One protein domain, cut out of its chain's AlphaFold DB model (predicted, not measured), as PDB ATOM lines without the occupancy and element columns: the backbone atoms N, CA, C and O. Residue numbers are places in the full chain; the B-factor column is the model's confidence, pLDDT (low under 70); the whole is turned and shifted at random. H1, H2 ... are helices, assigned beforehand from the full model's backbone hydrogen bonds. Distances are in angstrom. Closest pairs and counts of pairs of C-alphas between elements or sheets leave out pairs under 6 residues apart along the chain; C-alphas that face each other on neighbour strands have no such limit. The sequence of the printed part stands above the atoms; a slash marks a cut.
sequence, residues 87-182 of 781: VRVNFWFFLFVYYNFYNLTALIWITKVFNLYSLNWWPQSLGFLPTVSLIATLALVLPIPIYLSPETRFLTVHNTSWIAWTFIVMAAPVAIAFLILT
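AT A GLANCE: This is residues 87 to 182 of the 781 residues of an uncharacterized protein of Verticillium longisporum (UniProt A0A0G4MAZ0). H1, H2 and H5 form an up-and-down bundle, each running against the one before; short H3 and H4 turn the chain at one end. The 96 printed residues include five named helices, H1 to H5, and no named strand: all helix. This rod spans 45 by 22 by 21 A and is only just compact, close to loose, radius of gyration of the C-alphas 14.8 A.

HOW THE PARTS SIT: Find H1, residues 91 to 116, and H2, residues 128 to 141, a hairpin; their closest C-alphas, 95 and 140, are 6.8 A apart. H5, residues 159 to 182, touches H1, closest at C-alphas 170 and 107, 6.2 A. H3, residues 143 to 148, touches H4, residues 153 to 157. O i to N i+4 pairs are within hydrogen-bond range throughout H2 and H3, 20 of 22 in H1, 18 of 20 in H5 and 0 of 1 in H4, where 2 of 2 O i to N i+3 pairs are.

IN THESE COORDINATES: From C-alpha 91 at (247.701, 128.989, 209.464) H1 runs 35.5 A; H5 ends at C-alpha 182, (218.999, 154.710, 201.461).

THE WHOLE: The printed part has no cut; the H1 to H2 link is long. Thirteen residues have pLDDT under 70, among them 115 to 120.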
ATOM      1  N   VAL A  87     260.454 131.633 209.936       70.94
ATOM      2  CA  VAL A  87     259.742 130.469 210.473       70.94
ATOM      3  C   VAL A  87     258.409 130.323 209.745       70.94
ATOM      4  O   VAL A  87     257.806 131.322 209.342       70.94
ATOM      5  N   ARG A  88     257.932 129.087 209.598       71.44
ATOM      6  CA  ARG A  88     256.585 128.776 209.101       71.44
ATOM      7  C   ARG A  88     255.624 128.806 210.300       71.44
ATOM      8  O   ARG A  88     255.937 128.251 211.347       71.44
ATOM      9  N   VAL A  89     254.472 129.467 210.180       75.69
ATOM     10  CA  VAL A  89     253.485 129.613 211.274       75.69
ATOM     11  C   VAL A  89     252.246 128.771 210.977       75.69
ATOM     12  O   VAL A  89     251.847 128.639 209.821       75.69
ATOM     13  N   ASN A  90     251.609 128.205 212.007       82.00
ATOM     14  CA  ASN A  90     250.358 127.464 211.832       82.00
ATOM     15  C   ASN A  90     249.219 128.388 211.335       82.00
ATOM     16  O   ASN A  90     248.736 129.240 212.086       82.00
ATOM     17  N   PHE A  91     248.765 128.190 210.091       80.44
ATOM     18  CA  PHE A  91     247.701 128.989 209.464       80.44
ATOM     19  C   PHE A  91     246.403 129.014 210.285       80.44
ATOM     20  O   PHE A  91     245.804 130.074 210.452       80.44
ATOM     21  N   TRP A  92     245.977 127.877 210.840       78.69
ATOM     22  CA  TRP A  92     244.723 127.787 211.593       78.69
ATOM     23  C   TRP A  92     244.795 128.532 212.927       78.69
ATOM     24  O   TRP A  92     243.844 129.224 213.293       78.69
ATOM     25  N   PHE A  93     245.934 128.458 213.623       77.75
ATOM     26  CA  PHE A  93     246.184 129.258 214.826       77.75
ATOM     27  C   PHE A  93     246.192 130.758 214.503       77.75
ATOM     28  O   PHE A  93     245.526 131.544 215.180       77.75
ATOM     29  N   PHE A  94     246.890 131.154 213.433       84.38
ATOM     30  CA  PHE A  94     246.888 132.536 212.961       84.38
ATOM     31  C   PHE A  94     245.463 133.019 212.640       84.38
ATOM     32  O   PHE A  94     245.052 134.058 213.151       84.38
ATOM     33  N   LEU A  95     244.686 132.258 211.865       82.62
ATOM     34  CA  LEU A  95     243.339 132.631 211.429       82.62
ATOM     35  C   LEU A  95     242.350 132.735 212.604       82.62
ATOM     36  O   LEU A  95     241.691 133.765 212.769       82.62
ATOM     37  N   PHE A  96     242.242 131.681 213.420       76.06
ATOM     38  CA  PHE A  96     241.204 131.577 214.451       76.06
ATOM     39  C   PHE A  96     241.546 132.276 215.770       76.06
ATOM     40  O   PHE A  96     240.621 132.693 216.465       76.06
ATOM     41  N   VAL A  97     242.828 132.422 216.122       74.62
ATOM     42  CA  VAL A  97     243.244 133.060 217.385       74.62
ATOM     43  C   VAL A  97     243.714 134.489 217.134       74.62
ATOM     44  O   VAL A  97     243.112 135.437 217.639       74.62
ATOM     45  N   TYR A  98     244.762 134.664 216.325       79.94
ATOM     46  CA  TYR A  98     245.429 135.958 216.173       79.94
ATOM     47  C   TYR A  98     244.598 136.940 215.327       79.94
ATOM     48  O   TYR A  98     244.147 137.986 215.800       79.94
ATOM     49  N   TYR A  99     244.315 136.573 214.078       83.44
ATOM     50  CA  TYR A  99     243.576 137.401 213.131       83.44
ATOM     51  C   TYR A  99     242.110 137.612 213.549       83.44
ATOM     52  O   TYR A  99     241.569 138.707 213.372       83.44
ATOM     53  N   ASN A 100     241.474 136.621 214.189       80.06
ATOM     54  CA  ASN A 100     240.125 136.790 214.735       80.06
ATOM     55  C   ASN A 100     240.049 137.894 215.795       80.06
ATOM     56  O   ASN A 100     239.184 138.765 215.710       80.06
ATOM     57  N   PHE A 101     240.948 137.873 216.782       78.31
ATOM     58  CA  PHE A 101     240.920 138.820 217.895       78.31
ATOM     59  C   PHE A 101     241.282 140.243 217.440       78.31
ATOM     60  O   PHE A 101     240.677 141.218 217.899       78.31
ATOM     61  N   TYR A 102     242.195 140.357 216.470       82.19
ATOM     62  CA  TYR A 102     242.490 141.601 215.757       82.19
ATOM     63  C   TYR A 102     241.237 142.167 215.061       82.19
ATOM     64  O   TYR A 102     240.826 143.296 215.344       82.19
ATOM     65  N   ASN A 103     240.547 141.357 214.249       81.25
ATOM     66  CA  ASN A 103     239.294 141.753 213.593       81.25
ATOM     67  C   ASN A 103     238.165 142.081 214.575       81.25
ATOM     68  O   ASN A 103     237.427 143.042 214.361       81.25
ATOM     69  N   LEU A 104     238.015 141.318 215.660       78.38
ATOM     70  CA  LEU A 104     237.004 141.585 216.681       78.38
ATOM     71  C   LEU A 104     237.275 142.927 217.376       78.38
ATOM     72  O   LEU A 104     236.346 143.704 217.597       78.38
ATOM     73  N   THR A 105     238.544 143.237 217.651       80.12
ATOM     74  CA  THR A 105     238.972 144.530 218.200       80.12
ATOM     75  C   THR A 105     238.668 145.672 217.223       80.12
ATOM     76  O   THR A 105     238.084 146.678 217.629       80.12
ATOM     77  N   ALA A 106     238.954 145.499 215.928       79.00
ATOM     78  CA  ALA A 106     238.608 146.466 214.884       79.00
ATOM     79  C   ALA A 106     237.083 146.672 214.740       79.00
ATOM     80  O   ALA A 106     236.608 147.808 214.645       79.00
ATOM     81  N   LEU A 107     236.295 145.593 214.812       78.62
ATOM     82  CA  LEU A 107     234.831 145.620 214.718       78.62
ATOM     83  C   LEU A 107     234.171 146.241 215.969       78.62
ATOM     84  O   LEU A 107     233.151 146.934 215.869       78.62
ATOM     85  N   ILE A 108     234.782 146.072 217.146       79.56
ATOM     86  CA  ILE A 108     234.424 146.795 218.374       79.56
ATOM     87  C   ILE A 108     234.779 148.283 218.241       79.56
ATOM     88  O   ILE A 108     233.948 149.126 218.583       79.56
ATOM     89  N   TRP A 109     235.964 148.623 217.722       82.25
ATOM     90  CA  TRP A 109     236.396 150.011 217.520       82.25
ATOM     91  C   TRP A 109     235.457 150.767 216.575       82.25
ATOM     92  O   TRP A 109     234.890 151.785 216.980       82.25
ATOM     93  N   ILE A 110     235.182 150.241 215.375       79.69
ATOM     94  CA  ILE A 110     234.269 150.896 214.423       79.69
ATOM     95  C   ILE A 110     232.850 150.991 215.009       79.69
ATOM     96  O   ILE A 110     232.199 152.029 214.904       79.69
ATOM     97  N   THR A 111     232.402 149.983 215.768       77.62
ATOM     98  CA  THR A 111     231.144 150.062 216.528       77.62
ATOM     99  C   THR A 111     231.145 151.212 217.540       77.62
ATOM    100  O   THR A 111     230.119 151.876 217.699       77.62
ATOM    101  N   LYS A 112     232.259 151.498 218.228       73.06
ATOM    102  CA  LYS A 112     232.359 152.667 219.121       73.06
ATOM    103  C   LYS A 112     232.305 153.985 218.348       73.06
ATOM    104  O   LYS A 112     231.647 154.902 218.834       73.06
ATOM    105  N   VAL A 113     232.887 154.059 217.148       76.25
ATOM    106  CA  VAL A 113     232.757 155.222 216.248       76.25
ATOM    107  C   VAL A 113     231.290 155.442 215.844       76.25
ATOM    108  O   VAL A 113     230.761 156.531 216.043       76.25
ATOM    109  N   PHE A 114     230.574 154.405 215.396       72.50
ATOM    110  CA  PHE A 114     229.140 154.507 215.077       72.50
ATOM    111  C   PHE A 114     228.290 154.964 216.276       72.50
ATOM    112  O   PHE A 114     227.460 155.867 216.145       72.50
ATOM    113  N   ASN A 115     228.547 154.416 217.470       67.56
ATOM    114  CA  ASN A 115     227.883 154.857 218.703       67.56
ATOM    115  C   ASN A 115     228.213 156.319 219.066       67.56
ATOM    116  O   ASN A 115     227.341 157.021 219.580       67.56
ATOM    117  N   LEU A 116     229.430 156.800 218.780       65.38
ATOM    118  CA  LEU A 116     229.822 158.198 218.992       65.38
ATOM    119  C   LEU A 116     229.002 159.156 218.116       65.38
ATOM    120  O   LEU A 116     228.639 160.225 218.602       65.38
ATOM    121  N   TYR A 117     228.599 158.746 216.912       58.66
ATOM    122  CA  TYR A 117     227.673 159.498 216.050       58.66
ATOM    123  C   TYR A 117     226.180 159.180 216.286       58.66
ATOM    124  O   TYR A 117     225.320 159.706 215.583       58.66
ATOM    125  N   SER A 118     225.839 158.348 217.282       58.34
ATOM    126  CA  SER A 118     224.472 157.839 217.531       58.34
ATOM    127  C   SER A 118     223.847 157.081 216.344       58.34
ATOM    128  O   SER A 118     222.632 156.870 216.304       58.34
ATOM    129  N   LEU A 119     224.669 156.639 215.389       62.19
ATOM    130  CA  LEU A 119     224.242 155.884 214.217       62.19
ATOM    131  C   LEU A 119     224.144 154.393 214.551       62.19
ATOM    132  O   LEU A 119     225.033 153.811 215.174       62.19
ATOM    133  N   ASN A 120     223.064 153.762 214.093       69.75
ATOM    134  CA  ASN A 120     222.910 152.314 214.124       69.75
ATOM    135  C   ASN A 120     223.307 151.729 212.762       69.75
ATOM    136  O   ASN A 120     222.701 152.084 211.754       69.75
ATOM    137  N   TRP A 121     224.278 150.813 212.747       74.38
ATOM    138  CA  TRP A 121     224.747 150.148 211.531       74.38
ATOM    139  C   TRP A 121     224.157 148.747 211.304       74.38
ATOM    140  O   TRP A 121     224.350 148.186 210.233       74.38
ATOM    141  N   TRP A 122     223.429 148.168 212.269       77.25
ATOM    142  CA  TRP A 122     222.858 146.819 212.146       77.25
ATOM    143  C   TRP A 122     221.334 146.835 211.898       77.25
ATOM    144  O   TRP A 122     220.611 147.639 212.505       77.25
ATOM    145  N   PRO A 123     220.787 145.914 211.076       71.19
ATOM    146  CA  PRO A 123     219.344 145.804 210.869       71.19
ATOM    147  C   PRO A 123     218.610 145.454 212.171       71.19
ATOM    148  O   PRO A 123     219.049 144.580 212.920       71.19
ATOM    149  N   GLN A 124     217.456 146.074 212.441       62.38
ATOM    150  CA  GLN A 124     216.672 145.758 213.650       62.38
ATOM    151  C   GLN A 124     216.098 144.328 213.651       62.38
ATOM    152  O   GLN A 124     215.835 143.781 214.718       62.38
ATOM    153  N   SER A 125     215.943 143.713 212.475       64.25
ATOM    154  CA  SER A 125     215.524 142.314 212.296       64.25
ATOM    155  C   SER A 125     216.570 141.295 212.768       64.25
ATOM    156  O   SER A 125     216.204 140.222 213.245       64.25
ATOM    157  N   LEU A 126     217.861 141.632 212.660       60.47
ATOM    158  CA  LEU A 126     218.988 140.806 213.110       60.47
ATOM    159  C   LEU A 126     219.467 141.201 214.513       60.47
ATOM    160  O   LEU A 126     219.742 140.338 215.344       60.47
ATOM    161  N   GLY A 127     219.540 142.504 214.793       68.44
ATOM    162  CA  GLY A 127     220.117 143.049 216.018       68.44
ATOM    163  C   GLY A 127     221.651 143.067 216.014       68.44
ATOM    164  O   GLY A 127     222.306 142.480 215.152       68.44
ATOM    165  N   PHE A 128     222.226 143.754 217.004       71.62
ATOM    166  CA  PHE A 128     223.669 144.002 217.093       71.62
ATOM    167  C   PHE A 128     224.490 142.711 217.106       71.62
ATOM    168  O   PHE A 128     225.318 142.495 216.225       71.62
ATOM    169  N   LEU A 129     224.231 141.838 218.087       70.19
ATOM    170  CA  LEU A 129     225.065 140.663 218.330       70.19
ATOM    171  C   LEU A 129     225.073 139.695 217.131       70.19
ATOM    172  O   LEU A 129     226.163 139.352 216.691       70.19
ATOM    173  N   PRO A 130     223.925 139.323 216.520       73.06
ATOM    174  CA  PRO A 130     223.934 138.452 215.343       73.06
ATOM    175  C   PRO A 130     224.579 139.086 214.106       73.06
ATOM    176  O   PRO A 130     225.204 138.366 213.337       73.06
ATOM    177  N   THR A 131     224.483 140.409 213.922       72.56
ATOM    178  CA  THR A 131     225.132 141.092 212.784       72.56
ATOM    179  C   THR A 131     226.654 141.139 212.963       72.56
ATOM    180  O   THR A 131     227.392 140.846 212.024       72.56
ATOM    181  N   VAL A 132     227.135 141.419 214.181       75.75
ATOM    182  CA  VAL A 132     228.564 141.335 214.538       75.75
ATOM    183  C   VAL A 132     229.089 139.910 214.385       75.75
ATOM    184  O   VAL A 132     230.127 139.719 213.758       75.75
ATOM    185  N   SER A 133     228.374 138.908 214.906       73.19
ATOM    186  CA  SER A 133     228.764 137.502 214.762       73.19
ATOM    187  C   SER A 133     228.798 137.062 213.300       73.19
ATOM    188  O   SER A 133     229.757 136.415 212.907       73.19
ATOM    189  N   LEU A 134     227.815 137.449 212.477       75.94
ATOM    190  CA  LEU A 134     227.799 137.117 211.048       75.94
ATOM    191  C   LEU A 134     229.031 137.674 210.322       75.94
ATOM    192  O   LEU A 134     229.698 136.935 209.603       75.94
ATOM    193  N   ILE A 135     229.370 138.948 210.547       77.69
ATOM    194  CA  ILE A 135     230.555 139.578 209.944       77.69
ATOM    195  C   ILE A 135     231.847 138.923 210.453       77.69
ATOM    196  O   ILE A 135     232.724 138.616 209.650       77.69
ATOM    197  N   ALA A 136     231.955 138.641 211.755       76.69
ATOM    198  CA  ALA A 136     233.120 137.966 212.330       76.69
ATOM    199  C   ALA A 136     233.293 136.522 211.812       76.69
ATOM    200  O   ALA A 136     234.421 136.088 211.581       76.69
ATOM    201  N   THR A 137     232.199 135.790 211.575       75.44
ATOM    202  CA  THR A 137     232.236 134.456 210.953       75.44
ATOM    203  C   THR A 137     232.617 134.535 209.473       75.44
ATOM    204  O   THR A 137     233.465 133.765 209.034       75.44
ATOM    205  N   LEU A 138     232.067 135.475 208.699       76.38
ATOM    206  CA  LEU A 138     232.448 135.658 207.288       76.38
ATOM    207  C   LEU A 138     233.928 136.052 207.142       76.38
ATOM    208  O   LEU A 138     234.618 135.526 206.271       76.38
ATOM    209  N   ALA A 139     234.435 136.898 208.044       80.38
ATOM    210  CA  ALA A 139     235.846 137.279 208.113       80.38
ATOM    211  C   ALA A 139     236.799 136.092 208.369       80.38
ATOM    212  O   ALA A 139     237.959 136.160 207.959       80.38
ATOM    213  N   LEU A 140     236.315 135.030 209.029       81.25
ATOM    214  CA  LEU A 140     237.036 133.774 209.261       81.25
ATOM    215  C   LEU A 140     236.906 132.775 208.108       81.25
ATOM    216  O   LEU A 140     237.883 132.120 207.769       81.25
ATOM    217  N   VAL A 141     235.708 132.617 207.540       79.00
ATOM    218  CA  VAL A 141     235.425 131.540 206.575       79.00
ATOM    219  C   VAL A 141     235.977 131.852 205.185       79.00
ATOM    220  O   VAL A 141     236.509 130.962 204.529       79.00
ATOM    221  N   LEU A 142     235.886 133.102 204.725       80.75
ATOM    222  CA  LEU A 142     236.249 133.462 203.348       80.75
ATOM    223  C   LEU A 142     237.761 133.358 203.026       80.75
ATOM    224  O   LEU A 142     238.073 133.025 201.886       80.75
ATOM    225  N   PRO A 143     238.708 133.530 203.975       83.12
ATOM    226  CA  PRO A 143     240.118 133.184 203.754       83.12
ATOM    227  C   PRO A 143     240.423 131.685 203.614       83.12
ATOM    228  O   PRO A 143     241.506 131.339 203.145       83.12
ATOM    229  N   ILE A 144     239.521 130.784 204.027       81.88
ATOM    230  CA  ILE A 144     239.810 129.340 204.051       81.88
ATOM    231  C   ILE A 144     239.959 128.765 202.630       81.88
ATOM    232  O   ILE A 144     240.995 128.153 202.372       81.88
ATOM    233  N   PRO A 145     239.037 128.999 201.670       84.06
ATOM    234  CA  PRO A 145     239.243 128.596 200.275       84.06
ATOM    235  C   PRO A 145     240.534 129.152 199.657       84.06
ATOM    236  O   PRO A 145     241.193 128.445 198.900       84.06
ATOM    237  N   ILE A 146     240.922 130.380 200.023       84.12
ATOM    238  CA  ILE A 146     242.118 131.062 199.497       84.12
ATOM    239  C   ILE A 146     243.408 130.360 199.958       84.12
ATOM    240  O   ILE A 146     244.367 130.247 199.206       84.12
ATOM    241  N   TYR A 147     243.432 129.836 201.186       83.38
ATOM    242  CA  TYR A 147     244.552 129.029 201.687       83.38
ATOM    243  C   TYR A 147     244.587 127.607 201.104       83.38
ATOM    244  O   TYR A 147     245.663 127.015 200.948       83.38
ATOM    245  N   LEU A 148     243.413 127.037 200.816       81.25
ATOM    246  CA  LEU A 148     243.282 125.674 200.303       81.25
ATOM    247  C   LEU A 148     243.594 125.569 198.802       81.25
ATOM    248  O   LEU A 148     244.161 124.553 198.404       81.25
ATOM    249  N   SER A 149     243.290 126.583 197.982       84.75
ATOM    250  CA  SER A 149     243.670 126.565 196.562       84.75
ATOM    251  C   SER A 149     245.169 126.870 196.382       84.75
ATOM    252  O   SER A 149     245.661 127.841 196.965       84.75
ATOM    253  N   PRO A 150     245.925 126.089 195.582       77.75
ATOM    254  CA  PRO A 150     247.338 126.377 195.325       77.75
ATOM    255  C   PRO A 150     247.543 127.751 194.676       77.75
ATOM    256  O   PRO A 150     248.391 128.525 195.114       77.75
ATOM    257  N   GLU A 151     246.708 128.076 193.685       81.88
ATOM    258  CA  GLU A 151     246.804 129.284 192.857       81.88
ATOM    259  C   GLU A 151     246.641 130.589 193.643       81.88
ATOM    260  O   GLU A 151     247.259 131.588 193.293       81.88
ATOM    261  N   THR A 152     245.820 130.607 194.702       82.12
ATOM    262  CA  THR A 152     245.543 131.840 195.467       82.12
ATOM    263  C   THR A 152     246.217 131.879 196.840       82.12
ATOM    264  O   THR A 152     246.228 132.932 197.484       82.12
ATOM    265  N   ARG A 153     246.882 130.788 197.255       79.50
ATOM    266  CA  ARG A 153     247.585 130.680 198.544       79.50
ATOM    267  C   ARG A 153     248.579 131.814 198.787       79.50
ATOM    268  O   ARG A 153     248.698 132.248 199.935       79.50
ATOM    269  N   PHE A 154     249.245 132.333 197.751       79.19
ATOM    270  CA  PHE A 154     250.197 133.448 197.874       79.19
ATOM    271  C   PHE A 154     249.581 134.678 198.568       79.19
ATOM    272  O   PHE A 154     250.240 135.320 199.387       79.19
ATOM    273  N   LEU A 155     248.287 134.952 198.350       78.50
ATOM    274  CA  LEU A 155     247.575 136.038 199.028       78.50
ATOM    275  C   LEU A 155     247.606 135.866 200.550       78.50
ATOM    276  O   LEU A 155     247.776 136.850 201.264       78.50
ATOM    277  N   THR A 156     247.508 134.635 201.056       80.50
ATOM    278  CA  THR A 156     247.530 134.346 202.502       80.50
ATOM    279  C   THR A 156     248.918 134.474 203.140       80.50
ATOM    280  O   THR A 156     249.009 134.551 204.365       80.50
ATOM    281  N   VAL A 157     249.986 134.552 202.338       78.25
ATOM    282  CA  VAL A 157     251.370 134.734 202.814       78.25
ATOM    283  C   VAL A 157     251.695 136.215 203.053       78.25
ATOM    284  O   VAL A 157     252.471 136.544 203.948       78.25
ATOM    285  N   HIS A 158     251.087 137.134 202.295       79.94
ATOM    286  CA  HIS A 158     251.389 138.564 202.400       79.94
ATOM    287  C   HIS A 158     250.554 139.285 203.474       79.94
ATOM    288  O   HIS A 158     249.323 139.306 203.440       79.94
ATOM    289  N   ASN A 159     251.237 139.987 204.387       80.19
ATOM    290  CA  ASN A 159     250.612 140.811 205.436       80.19
ATOM    291  C   ASN A 159     249.643 141.876 204.882       80.19
ATOM    292  O   ASN A 159     248.639 142.195 205.518       80.19
ATOM    293  N   THR A 160     249.925 142.416 203.693       79.69
ATOM    294  CA  THR A 160     249.082 143.404 202.999       79.69
ATOM    295  C   THR A 160     247.683 142.869 202.699       79.69
ATOM    296  O   THR A 160     246.712 143.600 202.889       79.69
ATOM    297  N   SER A 161     247.557 141.597 202.315       83.25
ATOM    298  CA  SER A 161     246.268 140.948 202.052       83.25
ATOM    299  C   SER A 161     245.408 140.867 203.310       83.25
ATOM    300  O   SER A 161     244.222 141.179 203.263       83.25
ATOM    301  N   TRP A 162     246.002 140.510 204.454       85.06
ATOM    302  CA  TRP A 162     245.297 140.447 205.738       85.06
ATOM    303  C   TRP A 162     244.871 141.830 206.236       85.06
ATOM    304  O   TRP A 162     243.758 141.987 206.732       85.06
ATOM    305  N   ILE A 163     245.710 142.852 206.037       83.19
ATOM    306  CA  ILE A 163     245.364 144.249 206.338       83.19
ATOM    307  C   ILE A 163     244.188 144.713 205.462       83.19
ATOM    308  O   ILE A 163     243.209 145.249 205.985       83.19
ATOM    309  N   ALA A 164     244.237 144.461 204.150       82.44
ATOM    310  CA  ALA A 164     243.140 144.767 203.230       82.44
ATOM    311  C   ALA A 164     241.853 144.000 203.589       82.44
ATOM    312  O   ALA A 164     240.761 144.572 203.569       82.44
ATOM    313  N   TRP A 165     241.978 142.734 203.997       87.56
ATOM    314  CA  TRP A 165     240.862 141.911 204.455       87.56
ATOM    315  C   TRP A 165     240.207 142.489 205.725       87.56
ATOM    316  O   TRP A 165     238.980 142.604 205.778       87.56
ATOM    317  N   THR A 166     240.986 142.982 206.697       84.62
ATOM    318  CA  THR A 166     240.442 143.726 207.850       84.62
ATOM    319  C   THR A 166     239.742 145.018 207.421       84.62
ATOM    320  O   THR A 166     238.658 145.307 207.928       84.62
ATOM    321  N   PHE A 167     240.288 145.782 206.467       84.75
ATOM    322  CA  PHE A 167     239.622 146.995 205.968       84.75
ATOM    323  C   PHE A 167     238.256 146.697 205.327       84.75
ATOM    324  O   PHE A 167     237.299 147.425 205.591       84.75
ATOM    325  N   ILE A 168     238.120 145.603 204.569       83.88
ATOM    326  CA  ILE A 168     236.829 145.147 204.017       83.88
ATOM    327  C   ILE A 168     235.839 144.815 205.151       83.88
ATOM    328  O   ILE A 168     234.686 145.258 205.131       83.88
ATOM    329  N   VAL A 169     236.297 144.111 206.190       82.94
ATOM    330  CA  VAL A 169     235.493 143.777 207.384       82.94
ATOM    331  C   VAL A 169     235.063 145.032 208.164       82.94
ATOM    332  O   VAL A 169     233.934 145.097 208.652       82.94
ATOM    333  N   MET A 170     235.916 146.059 208.241       83.19
ATOM    334  CA  MET A 170     235.597 147.359 208.852       83.19
ATOM    335  C   MET A 170     234.670 148.228 207.986       83.19
ATOM    336  O   MET A 170     233.903 149.026 208.530       83.19
ATOM    337  N   ALA A 171     234.704 148.065 206.662       82.75
ATOM    338  CA  ALA A 171     233.828 148.766 205.725       82.75
ATOM    339  C   ALA A 171     232.400 148.192 205.702       82.75
ATOM    340  O   ALA A 171     231.453 148.938 205.446       82.75
ATOM    341  N   ALA A 172     232.205 146.907 206.022       82.12
ATOM    342  CA  ALA A 172     230.880 146.279 206.038       82.12
ATOM    343  C   ALA A 172     229.852 147.008 206.947       82.12
ATOM    344  O   ALA A 172     228.756 147.299 206.463       82.12
ATOM    345  N   PRO A 173     230.170 147.419 208.196       81.25
ATOM    346  CA  PRO A 173     229.336 148.338 208.978       81.25
ATOM    347  C   PRO A 173     228.939 149.632 208.252       81.25
ATOM    348  O   PRO A 173     227.795 150.069 208.364       81.25
ATOM    349  N   VAL A 174     229.849 150.239 207.482       79.88
ATOM    350  CA  VAL A 174     229.581 151.473 206.723       79.88
ATOM    351  C   VAL A 174     228.621 151.205 205.567       79.88
ATOM    352  O   VAL A 174     227.636 151.927 205.416       79.88
ATOM    353  N   ALA A 175     228.847 150.130 204.810       78.38
ATOM    354  CA  ALA A 175     227.969 149.716 203.718       78.38
ATOM    355  C   ALA A 175     226.550 149.380 204.214       78.38
ATOM    356  O   ALA A 175     225.571 149.836 203.626       78.38
ATOM    357  N   ILE A 176     226.416 148.647 205.326       79.62
ATOM    358  CA  ILE A 176     225.100 148.298 205.892       79.62
ATOM    359  C   ILE A 176     224.400 149.547 206.455       79.62
ATOM    360  O   ILE A 176     223.207 149.727 206.215       79.62
ATOM    361  N   ALA A 177     225.118 150.448 207.137       72.69
ATOM    362  CA  ALA A 177     224.550 151.721 207.592       72.69
ATOM    363  C   ALA A 177     224.049 152.580 206.417       72.69
ATOM    364  O   ALA A 177     222.945 153.122 206.482       72.69
ATOM    365  N   PHE A 178     224.821 152.662 205.330       75.19
ATOM    366  CA  PHE A 178     224.429 153.370 204.111       75.19
ATOM    367  C   PHE A 178     223.189 152.739 203.461       75.19
ATOM    368  O   PHE A 178     222.224 153.448 203.191       75.19
ATOM    369  N   LEU A 179     223.160 151.409 203.302       72.94
ATOM    370  CA  LEU A 179     222.000 150.680 202.773       72.94
ATOM    371  C   LEU A 179     220.743 150.872 203.635       72.94
ATOM    372  O   LEU A 179     219.652 151.046 203.095       72.94
ATOM    373  N   ILE A 180     220.866 150.895 204.967       68.88
ATOM    374  CA  ILE A 180     219.741 151.207 205.866       68.88
ATOM    375  C   ILE A 180     219.243 152.643 205.632       68.88
ATOM    376  O   ILE A 180     218.033 152.871 205.584       68.88
ATOM    377  N   LEU A 181     220.141 153.616 205.463       66.19
ATOM    378  CA  LEU A 181     219.779 155.021 205.242       66.19
ATOM    379  C   LEU A 181     219.154 155.275 203.859       66.19
ATOM    380  O   LEU A 181     218.236 156.087 203.764       66.19
ATOM    381  N   THR A 182     219.587 154.574 202.807       65.88
ATOM    382  CA  THR A 182     218.999 154.710 201.461       65.88
ATOM    383  C   THR A 182     217.669 153.969 201.319       65.88
ATOM    384  O   THR A 182     216.743 154.498 200.705       65.88
TER     385      THR A 182